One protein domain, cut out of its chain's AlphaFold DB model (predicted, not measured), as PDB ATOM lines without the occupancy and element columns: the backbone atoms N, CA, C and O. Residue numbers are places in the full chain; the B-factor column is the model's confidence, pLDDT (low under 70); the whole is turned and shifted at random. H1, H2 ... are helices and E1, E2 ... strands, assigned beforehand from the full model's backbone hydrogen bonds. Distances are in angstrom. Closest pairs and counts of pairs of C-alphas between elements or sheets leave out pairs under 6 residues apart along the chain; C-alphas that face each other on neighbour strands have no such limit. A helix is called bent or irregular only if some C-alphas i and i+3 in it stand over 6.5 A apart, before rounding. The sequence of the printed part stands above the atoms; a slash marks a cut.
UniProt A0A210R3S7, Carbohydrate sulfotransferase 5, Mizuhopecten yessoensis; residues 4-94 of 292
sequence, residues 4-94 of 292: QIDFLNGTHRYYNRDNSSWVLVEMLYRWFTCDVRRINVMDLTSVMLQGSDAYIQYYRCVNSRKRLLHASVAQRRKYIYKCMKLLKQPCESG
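Overview. This is residues 4 to 94 of the 292 residues of the protein "Carbohydrate sulfotransferase 5" of Mizuhopecten yessoensis (UniProt A0A210R3S7). A loose cluster of four helices, with H2, H4 and H5 round H3, makes one end of this domain, and a small strand hairpin, E1 and E2, with the longest helix, H1, makes the other. E2 and H1 form a V, from whose tip residues 17 to 22 stick out, while the unnamed stretch of residues 33 to 46 runs through the middle between the two ends. The printed part has 91 residues with two named strands followed by five named helices, in the order E1, E2, H1, H2, H3, H4, H5, and the class is mostly helix. The sheet has the order E1, E2 and is antiparallel. The whole is compact, with a radius of gyration of the C-alphas of 12.9 A and spans of 36 by 32 by 22 A.

Arrangement. E1, residues 4 to 6, and E2, residues 12 to 15, are a hairpin of antiparallel neighbours at 152 degrees; N 5 and O 13 are 2.8 A apart and N 13 and O 5 are 2.9 A apart, within hydrogen-bond range. H1, residues 20 to 32, has its closest C-alphas to E2 at Val 23 and Tyr 15, 7.8 A. H5, residues 84 to 92, is close to H1 but not clearly touching, about perpendicular at 84 degrees; their closest C-alphas are those of Cys 91 and Phe 32, 7.8 A. H3, residues 56 to 63, is the hub and touches three helices. It touches H5 at a shallow tilt of 30 degrees, opposite ways, the closest C-alphas being those of Tyr 58 and Leu 86, 5.0 A. With H4, residues 73 to 82, it forms a helical hairpin at a steep tilt of 44 degrees, closest at the C-alphas of Val 62 and Tyr 79, 5.4 A. It touches H2, residues 47 to 51, at the C-alphas of Ile 56 and Gln 50, 4.9 A. H4 and H5 meet only through their link. H1 and H2 are apart. Every O i to N i+4 pair is within hydrogen-bond range in H1, H3 and H4, but 3 of 5 in H5 and 0 of 1 in H2, where 2 of 2 O i to N i+3 pairs are.

Along the chain. E1 begins at C-alpha 4, (27.069, 18.713, 19.577), and is 6.6 A long; E2 is 10.1 A. H1 runs 18.6 A from C-alpha 20 at (36.201, 13.551, 22.467). H2 is 8.0 A, H3 10.2 A and H4 14.4 A long. H5, 12.1 A, ends at C-alpha 92, (37.495, 6.461, -3.671), and is irregular, but only just: C-alphas 87 and 90 are 6.6 A apart.

Size, cuts and confidence. The C-alphas farthest apart are those of Asp 18 and Arg 65, 37.4 A. The printed part has no cut. The link from H1 to H2 is long, with 14 residues. The mean pLDDT of the printed part is 90.4, and residues 65 to 69 are under 70.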
ATOM      1  N   GLN A   4      27.819  19.425  20.614       91.62
ATOM      2  CA  GLN A   4      27.069  18.713  19.577       91.62
ATOM      3  C   GLN A   4      27.897  18.582  18.296       91.62
ATOM      4  O   GLN A   4      28.641  19.494  17.931       91.62
ATOM      5  N   ILE A   5      27.747  17.450  17.613       93.50
ATOM      6  CA  ILE A   5      28.227  17.217  16.251       93.50
ATOM      7  C   ILE A   5      27.035  16.910  15.375       93.50
ATOM      8  O   ILE A   5      26.241  16.031  15.703       93.50
ATOM      9  N   ASP A   6      26.964  17.588  14.239       95.81
ATOM     10  CA  ASP A   6      25.962  17.344  13.217       95.81
ATOM     11  C   ASP A   6      26.602  16.623  12.038       95.81
ATOM     12  O   ASP A   6      27.485  17.156  11.364       95.81
ATOM     13  N   PHE A   7      26.146  15.408  11.759       96.69
ATOM     14  CA  PHE A   7      26.652  14.604  10.653       96.69
ATOM     15  C   PHE A   7      25.969  14.973   9.338       96.69
ATOM     16  O   PHE A   7      24.846  15.488   9.315       96.69
ATOM     17  N   LEU A   8      26.628  14.707   8.211       96.69
ATOM     18  CA  LEU A   8      26.078  15.020   6.890       96.69
ATOM     19  C   LEU A   8      24.738  14.313   6.617       96.69
ATOM     20  O   LEU A   8      23.847  14.917   6.026       96.69
ATOM     21  N   ASN A   9      24.569  13.075   7.089       95.94
ATOM     22  CA  ASN A   9      23.356  12.270   6.903       95.94
ATOM     23  C   ASN A   9      22.106  12.771   7.650       95.94
ATOM     24  O   ASN A   9      21.063  12.138   7.526       95.94
ATOM     25  N   GLY A  10      22.196  13.846   8.437       95.19
ATOM     26  CA  GLY A  10      21.071  14.367   9.215       95.19
ATOM     27  C   GLY A  10      21.147  14.070  10.711       95.19
ATOM     28  O   GLY A  10      20.604  14.841  11.497       95.19
ATOM     29  N   THR A  11      21.858  13.012  11.105       95.50
ATOM     30  CA  THR A  11      21.996  12.609  12.514       95.50
ATOM     31  C   THR A  11      22.913  13.559  13.287       95.50
ATOM     32  O   THR A  11      23.698  14.305  12.694       95.50
ATOM     33  N   HIS A  12      22.809  13.540  14.615       94.88
ATOM     34  CA  HIS A  12      23.659  14.317  15.510       94.88
ATOM     35  C   HIS A  12      24.090  13.474  16.713       94.88
ATOM     36  O   HIS A  12      23.466  12.462  17.030       94.88
ATOM     37  N   ARG A  13      25.170  13.886  17.376       93.25
ATOM     38  CA  ARG A  13      25.670  13.258  18.603       93.25
ATOM     39  C   ARG A  13      26.191  14.310  19.569       93.25
ATOM     40  O   ARG A  13      26.904  15.224  19.160       93.25
ATOM     41  N   TYR A  14      25.890  14.130  20.851       92.62
ATOM     42  CA  TYR A  14      26.511  14.889  21.929       92.62
ATOM     43  C   TYR A  14      27.765  14.179  22.436       92.62
ATOM     44  O   TYR A  14      27.799  12.953  22.553       92.62
ATOM     45  N   TYR A  15      28.795  14.958  22.741       90.31
ATOM     46  CA  TYR A  15      30.065  14.468  23.255       90.31
ATOM     47  C   TYR A  15      30.586  15.409  24.349       90.31
ATOM     48  O   TYR A  15      30.269  16.601  24.385       90.31
ATOM     49  N   ASN A  16      31.349  14.867  25.284       89.62
ATOM     50  CA  ASN A  16      31.994  15.595  26.365       89.62
ATOM     51  C   ASN A  16      33.519  15.438  26.236       89.62
ATOM     52  O   ASN A  16      34.031  15.021  25.197       89.62
ATOM     53  N   ARG A  17      34.260  15.831  27.273       82.62
ATOM     54  CA  ARG A  17      35.719  15.691  27.276       82.62
ATOM     55  C   ARG A  17      36.157  14.222  27.286       82.62
ATOM     56  O   ARG A  17      37.143  13.892  26.645       82.62
ATOM     57  N   ASP A  18      35.400  13.355  27.947       82.75
ATOM     58  CA  ASP A  18      35.782  11.955  28.167       82.75
ATOM     59  C   ASP A  18      35.687  11.111  26.890       82.75
ATOM     60  O   ASP A  18      36.406  10.129  26.735       82.75
ATOM     61  N   ASN A  19      34.826  11.498  25.944       84.31
ATOM     62  CA  ASN A  19      34.649  10.783  24.677       84.31
ATOM     63  C   ASN A  19      35.095  11.580  23.437       84.31
ATOM     64  O   ASN A  19      34.892  11.117  22.310       84.31
ATOM     65  N   SER A  20      35.742  12.742  23.604       85.31
ATOM     66  CA  SER A  20      36.201  13.551  22.467       85.31
ATOM     67  C   SER A  20      37.240  12.834  21.606       85.31
ATOM     68  O   SER A  20      37.188  12.938  20.379       85.31
ATOM     69  N   SER A  21      38.149  12.071  22.216       85.94
ATOM     70  CA  SER A  21      39.186  11.338  21.479       85.94
ATOM     71  C   SER A  21      38.576  10.221  20.623       85.94
ATOM     72  O   SER A  21      38.968  10.034  19.472       85.94
ATOM     73  N   TRP A  22      37.521   9.566  21.122       88.06
ATOM     74  CA  TRP A  22      36.786   8.537  20.381       88.06
ATOM     75  C   TRP A  22      36.068   9.104  19.155       88.06
ATOM     76  O   TRP A  22      36.151   8.552  18.061       88.06
ATOM     77  N   VAL A  23      35.426  10.262  19.310       90.38
ATOM     78  CA  VAL A  23      34.793  10.982  18.199       90.38
ATOM     79  C   VAL A  23      35.813  11.338  17.112       90.38
ATOM     80  O   VAL A  23      35.532  11.155  15.928       90.38
ATOM     81  N   LEU A  24      37.002  11.826  17.487       90.38
ATOM     82  CA  LEU A  24      38.063  12.140  16.523       90.38
ATOM     83  C   LEU A  24      38.522  10.892  15.763       90.38
ATOM     84  O   LEU A  24      38.669  10.943  14.542       90.38
ATOM     85  N   VAL A  25      38.704   9.774  16.467       94.06
ATOM     86  CA  VAL A  25      39.039   8.477  15.867       94.06
ATOM     87  C   VAL A  25      37.971   8.023  14.880       94.06
ATOM     88  O   VAL A  25      38.304   7.660  13.753       94.06
ATOM     89  N   GLU A  26      36.692   8.100  15.244       93.75
ATOM     90  CA  GLU A  26      35.610   7.763  14.322       93.75
ATOM     91  C   GLU A  26      35.634   8.656  13.081       93.75
ATOM     92  O   GLU A  26      35.508   8.142  11.973       93.75
ATOM     93  N   MET A  27      35.838   9.971  13.228       93.31
ATOM     94  CA  MET A  27      35.920  10.874  12.073       93.31
ATOM     95  C   MET A  27      37.078  10.497  11.149       93.31
ATOM     96  O   MET A  27      36.893  10.451   9.934       93.31
ATOM     97  N   LEU A  28      38.252  10.186  11.706       95.00
ATOM     98  CA  LEU A  28      39.402   9.721  10.927       95.00
ATOM     99  C   LEU A  28      39.091   8.410  10.206       95.00
ATOM    100  O   LEU A  28      39.355   8.307   9.011       95.00
ATOM    101  N   TYR A  29      38.471   7.449  10.891       96.44
ATOM    102  CA  TYR A  29      38.017   6.206  10.278       96.44
ATOM    103  C   TYR A  29      37.077   6.476   9.095       96.44
ATOM    104  O   TYR A  29      37.322   5.977   8.001       96.44
ATOM    105  N   ARG A  30      36.067   7.347   9.255       96.00
ATOM    106  CA  ARG A  30      35.148   7.714   8.161       96.00
ATOM    107  C   ARG A  30      35.859   8.369   6.979       96.00
ATOM    108  O   ARG A  30      35.464   8.123   5.841       96.00
ATOM    109  N   TRP A  31      36.890   9.179   7.228       93.88
ATOM    110  CA  TRP A  31      37.733   9.733   6.165       93.88
ATOM    111  C   TRP A  31      38.519   8.639   5.436       93.88
ATOM    112  O   TRP A  31      38.497   8.612   4.211       93.88
ATOM    113  N   PHE A  32      39.160   7.720   6.164       94.12
ATOM    114  CA  PHE A  32      39.913   6.610   5.571       94.12
ATOM    115  C   PHE A  32      39.032   5.631   4.785       94.12
ATOM    116  O   PHE A  32      39.489   5.076   3.793       94.12
ATOM    117  N   THR A  33      37.775   5.431   5.192       94.25
ATOM    118  CA  THR A  33      36.833   4.526   4.510       94.25
ATOM    119  C   THR A  33      35.884   5.236   3.545       94.25
ATOM    120  O   THR A  33      34.906   4.635   3.099       94.25
ATOM    121  N   CYS A  34      36.101   6.524   3.269       94.00
ATOM    122  CA  CYS A  34      35.251   7.345   2.401       94.00
ATOM    123  C   CYS A  34      33.751   7.378   2.789       94.00
ATOM    124  O   CYS A  34      32.888   7.694   1.961       94.00
ATOM    125  N   ASP A  35      33.412   7.121   4.061       95.44
ATOM    126  CA  ASP A  35      32.043   7.195   4.598       95.44
ATOM    127  C   ASP A  35      31.693   8.639   4.990       95.44
ATOM    128  O   ASP A  35      31.428   8.988   6.143       95.44
ATOM    129  N   VAL A  36      31.693   9.511   3.981       94.19
ATOM    130  CA  VAL A  36      31.529  10.962   4.151       94.19
ATOM    131  C   VAL A  36      30.172  11.364   4.733       94.19
ATOM    132  O   VAL A  36      30.022  12.458   5.272       94.19
ATOM    133  N   ARG A  37      29.164  10.482   4.665       95.56
ATOM    134  CA  ARG A  37      27.819  10.740   5.207       95.56
ATOM    135  C   ARG A  37      27.814  10.796   6.736       95.56
ATOM    136  O   ARG A  37      26.937  11.444   7.304       95.56
ATOM    137  N   ARG A  38      28.779  10.146   7.391       95.50
ATOM    138  CA  ARG A  38      28.941  10.128   8.852       95.50
ATOM    139  C   ARG A  38      30.062  11.045   9.341       95.50
ATOM    140  O   ARG A  38      30.516  10.897  10.467       95.50
ATOM    141  N   ILE A  39      30.501  11.993   8.514       95.69
ATOM    142  CA  ILE A  39      31.460  13.023   8.917       95.69
ATOM    143  C   ILE A  39      30.700  14.272   9.371       95.69
ATOM    144  O   ILE A  39      29.643  14.616   8.829       95.69
ATOM    145  N   ASN A  40      31.241  14.933  10.391       95.38
ATOM    146  CA  ASN A  40      30.785  16.223  10.888       95.38
ATOM    147  C   ASN A  40      30.719  17.272   9.761       95.38
ATOM    148  O   ASN A  40      31.685  17.499   9.028       95.38
ATOM    149  N   VAL A  41      29.587  17.963   9.655       95.19
ATOM    150  CA  VAL A  41      29.341  19.020   8.663       95.19
ATOM    151  C   VAL A  41      30.362  20.156   8.780       95.19
ATOM    152  O   VAL A  41      30.759  20.739   7.766       95.19
ATOM    153  N   MET A  42      30.822  20.466   9.995       92.31
ATOM    154  CA  MET A  42      31.828  21.511  10.197       92.31
ATOM    155  C   MET A  42      33.196  21.105   9.638       92.31
ATOM    156  O   MET A  42      33.853  21.927   9.004       92.31
ATOM    157  N   ASP A  43      33.584  19.836   9.758       92.38
ATOM    158  CA  ASP A  43      34.847  19.338   9.201       92.38
ATOM    159  C   ASP A  43      34.801  19.297   7.667       92.38
ATOM    160  O   ASP A  43      35.744  19.727   7.001       92.38
ATOM    161  N   LEU A  44      33.659  18.901   7.096       94.25
ATOM    162  CA  LEU A  44      33.412  18.915   5.647       94.25
ATOM    163  C   LEU A  44      33.329  20.320   5.037       94.25
ATOM    164  O   LEU A  44      33.314  20.453   3.813       94.25
ATOM    165  N   THR A  45      33.261  21.363   5.861       92.56
ATOM    166  CA  THR A  45      33.297  22.768   5.425       92.56
ATOM    167  C   THR A  45      34.491  23.528   5.998       92.56
ATOM    168  O   THR A  45      34.543  24.753   5.912       92.56
ATOM    169  N   SER A  46      35.465  22.810   6.560       90.69
ATOM    170  CA  SER A  46      36.637  23.403   7.188       90.69
ATOM    171  C   SER A  46      37.543  24.090   6.170       90.69
ATOM    172  O   SER A  46      37.820  23.565   5.089       90.69
ATOM    173  N   VAL A  47      38.091  25.238   6.573       88.75
ATOM    174  CA  VAL A  47      39.130  25.967   5.831       88.75
ATOM    175  C   VAL A  47      40.390  25.127   5.612       88.75
ATOM    176  O   VAL A  47      41.114  25.346   4.649       88.75
ATOM    177  N   MET A  48      40.622  24.108   6.445       88.31
ATOM    178  CA  MET A  48      41.771  23.207   6.311       88.31
ATOM    179  C   MET A  48      41.750  22.400   5.007       88.31
ATOM    180  O   MET A  48      42.811  22.039   4.501       88.31
ATOM    181  N   LEU A  49      40.573  22.167   4.413       90.38
ATOM    182  CA  LEU A  49      40.455  21.446   3.140       90.38
ATOM    183  C   LEU A  49      41.089  22.202   1.964       90.38
ATOM    184  O   LEU A  49      41.436  21.579   0.964       90.38
ATOM    185  N   GLN A  50      41.303  23.517   2.089       89.81
ATOM    186  CA  GLN A  50      42.005  24.301   1.071       89.81
ATOM    187  C   GLN A  50      43.488  23.915   0.935       89.81
ATOM    188  O   GLN A  50      44.096  24.193  -0.090       89.81
ATOM    189  N   GLY A  51      44.078  23.306   1.970       86.69
ATOM    190  CA  GLY A  51      45.478  22.881   1.964       86.69
ATOM    191  C   GLY A  51      45.720  21.543   1.263       86.69
ATOM    192  O   GLY A  51      46.859  21.092   1.213       86.69
ATOM    193  N   SER A  52      44.667  20.888   0.767       89.44
ATOM    194  CA  SER A  52      44.755  19.620   0.046       89.44
ATOM    195  C   SER A  52      44.508  19.837  -1.441       89.44
ATOM    196  O   SER A  52      43.414  20.247  -1.831       89.44
ATOM    197  N   ASP A  53      45.476  19.470  -2.280       89.50
ATOM    198  CA  ASP A  53      45.316  19.488  -3.741       89.50
ATOM    199  C   ASP A  53      44.162  18.583  -4.199       89.50
ATOM    200  O   ASP A  53      43.443  18.910  -5.142       89.50
ATOM    201  N   ALA A  54      43.918  17.483  -3.478       91.69
ATOM    202  CA  ALA A  54      42.804  16.580  -3.748       91.69
ATOM    203  C   ALA A  54      41.436  17.221  -3.453       91.69
ATOM    204  O   ALA A  54      40.454  16.911  -4.123       91.69
ATOM    205  N   TYR A  55      41.358  18.131  -2.475       93.69
ATOM    206  CA  TYR A  55      40.092  18.699  -1.998       93.69
ATOM    207  C   TYR A  55      39.912  20.193  -2.286       93.69
ATOM    208  O   TYR A  55      38.842  20.729  -2.001       93.69
ATOM    209  N   ILE A  56      40.875  20.876  -2.913       93.56
ATOM    210  CA  ILE A  56      40.780  22.316  -3.199       93.56
ATOM    211  C   ILE A  56      39.575  22.663  -4.082       93.56
ATOM    212  O   ILE A  56      38.908  23.676  -3.860       93.56
ATOM    213  N   GLN A  57      39.241  21.816  -5.061       94.62
ATOM    214  CA  GLN A  57      38.071  22.025  -5.920       94.62
ATOM    215  C   GLN A  57      36.762  21.850  -5.144       94.62
ATOM    216  O   GLN A  57      35.858  22.679  -5.263       94.62
ATOM    217  N   TYR A  58      36.680  20.820  -4.295       95.25
ATOM    218  CA  TYR A  58      35.553  20.626  -3.384       95.25
ATOM    219  C   TYR A  58      35.400  21.816  -2.425       95.25
ATOM    220  O   TYR A  58      34.314  22.388  -2.316       95.25
ATOM    221  N   TYR A  59      36.500  22.246  -1.800       93.62
ATOM    222  CA  TYR A  59      36.530  23.394  -0.904       93.62
ATOM    223  C   TYR A  59      35.994  24.648  -1.600       93.62
ATOM    224  O   TYR A  59      35.094  25.296  -1.067       93.62
ATOM    225  N   ARG A  60      36.471  24.957  -2.814       92.38
ATOM    226  CA  ARG A  60      35.982  26.091  -3.617       92.38
ATOM    227  C   ARG A  60      34.500  25.962  -3.965       92.38
ATOM    228  O   ARG A  60      33.789  26.961  -3.912       92.38
ATOM    229  N   CYS A  61      34.022  24.759  -4.281       92.81
ATOM    230  CA  CYS A  61      32.612  24.511  -4.582       92.81
ATOM    231  C   CYS A  61      31.717  24.834  -3.374       92.81
ATOM    232  O   CYS A  61      30.778  25.626  -3.493       92.81
ATOM    233  N   VAL A  62      32.060  24.297  -2.198       91.81
ATOM    234  CA  VAL A  62      31.270  24.460  -0.967       91.81
ATOM    235  C   VAL A  62      31.419  25.861  -0.358       91.81
ATOM    236  O   VAL A  62      30.452  26.387   0.187       91.81
ATOM    237  N   ASN A  63      32.583  26.506  -0.511       84.12
ATOM    238  CA  ASN A  63      32.894  27.824   0.066       84.12
ATOM    239  C   ASN A  63      32.767  29.001  -0.917       84.12
ATOM    240  O   ASN A  63      33.148  30.126  -0.584       84.12
ATOM    241  N   SER A  64      32.230  28.793  -2.123       71.19
ATOM    242  CA  SER A  64      32.112  29.868  -3.112       71.19
ATOM    243  C   SER A  64      31.229  31.032  -2.607       71.19
ATOM    244  O   SER A  64      30.013  30.910  -2.465       71.19
ATOM    245  N   ARG A  65      31.884  32.188  -2.386       58.03
ATOM    246  CA  ARG A  65      31.352  33.543  -2.097       58.03
ATOM    247  C   ARG A  65      30.589  33.713  -0.779       58.03
ATOM    248  O   ARG A  65      29.395  33.462  -0.768       58.03
ATOM    249  N   LYS A  66      31.231  34.249   0.277       56.56
ATOM    250  CA  LYS A  66      30.643  34.905   1.486       56.56
ATOM    251  C   LYS A  66      29.458  34.206   2.208       56.56
ATOM    252  O   LYS A  66      28.950  34.738   3.185       56.56
ATOM    253  N   ARG A  67      29.029  33.016   1.780       62.22
ATOM    254  CA  ARG A  67      27.788  32.341   2.191       62.22
ATOM    255  C   ARG A  67      27.960  31.494   3.442       62.22
ATOM    256  O   ARG A  67      26.989  31.296   4.155       62.22
ATOM    257  N   LEU A  68      29.171  31.007   3.725       66.69
ATOM    258  CA  LEU A  68      29.405  30.076   4.832       66.69
ATOM    259  C   LEU A  68      29.768  30.719   6.168       66.69
ATOM    260  O   LEU A  68      29.616  30.049   7.183       66.69
ATOM    261  N   LEU A  69      30.190  31.986   6.217       69.31
ATOM    262  CA  LEU A  69      30.499  32.650   7.495       69.31
ATOM    263  C   LEU A  69      29.287  32.693   8.446       69.31
ATOM    264  O   LEU A  69      29.471  32.632   9.655       69.31
ATOM    265  N   HIS A  70      28.064  32.680   7.901       75.50
ATOM    266  CA  HIS A  70      26.809  32.669   8.665       75.50
ATOM    267  C   HIS A  70      25.862  31.522   8.275       75.50
ATOM    268  O   HIS A  70      24.682  31.552   8.615       75.50
ATOM    269  N   ALA A  71      26.345  30.512   7.540       84.44
ATOM    270  CA  ALA A  71      25.484  29.413   7.110       84.44
ATOM    271  C   ALA A  71      25.125  28.477   8.267       84.44
ATOM    272  O   ALA A  71      26.012  27.983   8.975       84.44
ATOM    273  N   SER A  72      23.838  28.140   8.363       90.88
ATOM    274  CA  SER A  72      23.342  27.078   9.236       90.88
ATOM    275  C   SER A  72      23.855  25.702   8.798       90.88
ATOM    276  O   SER A  72      24.256  25.489   7.647       90.88
ATOM    277  N   VAL A  73      23.796  24.723   9.703       92.38
ATOM    278  CA  VAL A  73      24.140  23.320   9.411       92.38
ATOM    279  C   VAL A  73      23.335  22.784   8.220       92.38
ATOM    280  O   VAL A  73      23.893  22.132   7.338       92.38
ATOM    281  N   ALA A  74      22.042  23.111   8.133       92.44
ATOM    282  CA  ALA A  74      21.186  22.698   7.020       92.44
ATOM    283  C   ALA A  74      21.648  23.288   5.674       92.44
ATOM    284  O   ALA A  74      21.726  22.572   4.672       92.44
ATOM    285  N   GLN A  75      22.022  24.573   5.649       90.88
ATOM    286  CA  GLN A  75      22.567  25.219   4.450       90.88
ATOM    287  C   GLN A  75      23.896  24.579   4.029       90.88
ATOM    288  O   GLN A  75      24.078  24.263   2.852       90.88
ATOM    289  N   ARG A  76      24.794  24.309   4.987       93.06
ATOM    290  CA  ARG A  76      26.058  23.597   4.736       93.06
ATOM    291  C   ARG A  76      25.820  22.227   4.113       93.06
ATOM    292  O   ARG A  76      26.406  21.942   3.072       93.06
ATOM    293  N   ARG A  77      24.919  21.412   4.678       94.75
ATOM    294  CA  ARG A  77      24.558  20.092   4.122       94.75
ATOM    295  C   ARG A  77      24.131  20.197   2.657       94.75
ATOM    296  O   ARG A  77      24.639  19.446   1.828       94.75
ATOM    297  N   LYS A  78      23.270  21.164   2.308       93.25
ATOM    298  CA  LYS A  78      22.830  21.389   0.917       93.25
ATOM    299  C   LYS A  78      24.009  21.650  -0.029       93.25
ATOM    300  O   LYS A  78      24.052  21.084  -1.121       93.25
ATOM    301  N   TYR A  79      24.974  22.474   0.380       92.56
ATOM    302  CA  TYR A  79      26.170  22.740  -0.427       92.56
ATOM    303  C   TYR A  79      27.083  21.519  -0.540       92.56
ATOM    304  O   TYR A  79      27.541  21.214  -1.639       92.56
ATOM    305  N   ILE A  80      27.292  20.784   0.555       95.25
ATOM    306  CA  ILE A  80      28.080  19.545   0.549       95.25
ATOM    307  C   ILE A  80      27.473  18.536  -0.433       95.25
ATOM    308  O   ILE A  80      28.190  18.014  -1.281       95.25
ATOM    309  N   TYR A  81      26.155  18.306  -0.385       96.12
ATOM    310  CA  TYR A  81      25.479  17.395  -1.314       96.12
ATOM    311  C   TYR A  81      25.628  17.828  -2.775       96.12
ATOM    312  O   TYR A  81      25.914  16.991  -3.629       96.12
ATOM    313  N   LYS A  82      25.525  19.132  -3.063       95.06
ATOM    314  CA  LYS A  82      25.757  19.669  -4.413       95.06
ATOM    315  C   LYS A  82      27.185  19.401  -4.912       95.06
ATOM    316  O   LYS A  82      27.382  19.161  -6.098       95.06
ATOM    317  N   CYS A  83      28.169  19.438  -4.018       95.50
ATOM    318  CA  CYS A  83      29.587  19.263  -4.334       95.50
ATOM    319  C   CYS A  83      30.101  17.832  -4.074       95.50
ATOM    320  O   CYS A  83      31.304  17.594  -4.170       95.50
ATOM    321  N   MET A  84      29.216  16.875  -3.763       95.62
ATOM    322  CA  MET A  84      29.564  15.539  -3.257       95.62
ATOM    323  C   MET A  84      30.537  14.780  -4.162       95.62
ATOM    324  O   MET A  84      31.457  14.133  -3.671       95.62
ATOM    325  N   LYS A  85      30.372  14.880  -5.485       95.88
ATOM    326  CA  LYS A  85      31.253  14.201  -6.445       95.88
ATOM    327  C   LYS A  85      32.720  14.614  -6.265       95.88
ATOM    328  O   LYS A  85      33.591  13.753  -6.258       95.88
ATOM    329  N   LEU A  86      32.971  15.906  -6.042       96.12
ATOM    330  CA  LEU A  86      34.314  16.450  -5.815       96.12
ATOM    331  C   LEU A  86      34.917  15.987  -4.479       96.12
ATOM    332  O   LEU A  86      36.132  15.991  -4.333       96.12
ATOM    333  N   LEU A  87      34.076  15.614  -3.509       94.88
ATOM    334  CA  LEU A  87      34.512  15.075  -2.221       94.88
ATOM    335  C   LEU A  87      34.813  13.577  -2.299       94.88
ATOM    336  O   LEU A  87      35.828  13.131  -1.781       94.88
ATOM    337  N   LYS A  88      33.927  12.781  -2.908       94.88
ATOM    338  CA  LYS A  88      34.067  11.316  -2.886       94.88
ATOM    339  C   LYS A  88      35.123  10.815  -3.859       94.88
ATOM    340  O   LYS A  88      35.898   9.941  -3.491       94.88
ATOM    341  N   GLN A  89      35.196  11.399  -5.056       94.50
ATOM    342  CA  GLN A  89      36.060  10.891  -6.119       94.50
ATOM    343  C   GLN A  89      37.539  10.780  -5.694       94.50
ATOM    344  O   GLN A  89      38.083   9.691  -5.845       94.50
ATOM    345  N   PRO A  90      38.191  11.807  -5.103       93.06
ATOM    346  CA  PRO A  90      39.594  11.687  -4.696       93.06
ATOM    347  C   PRO A  90      39.831  10.643  -3.597       93.06
ATOM    348  O   PRO A  90      40.901  10.041  -3.552       93.06
ATOM    349  N   CYS A  91      38.844  10.437  -2.719       91.38
ATOM    350  CA  CYS A  91      38.905   9.430  -1.664       91.38
ATOM    351  C   CYS A  91      38.802   8.015  -2.250       91.38
ATOM    352  O   CYS A  91      39.640   7.166  -1.972       91.38
ATOM    353  N   GLU A  92      37.807   7.782  -3.110       92.62
ATOM    354  CA  GLU A  92      37.495   6.461  -3.671       92.62
ATOM    355  C   GLU A  92      38.520   6.005  -4.721       92.62
ATOM    356  O   GLU A  92      38.784   4.813  -4.842       92.62
ATOM    357  N   SER A  93      39.124   6.933  -5.475       92.69
ATOM    358  CA  SER A  93      40.151   6.607  -6.476       92.69
ATOM    359  C   SER A  93      41.584   6.658  -5.934       92.69
ATOM    360  O   SER A  93      42.535   6.359  -6.661       92.69
ATOM    361  N   GLY A  94      41.771   7.126  -4.699       90.25
ATOM    362  CA  GLY A  94      43.085   7.332  -4.103       90.25
ATOM    363  C   GLY A  94      43.777   6.008  -3.783       90.25
ATOM    364  O   GLY A  94      43.222   5.156  -3.102       90.25
TER     365      GLY A  94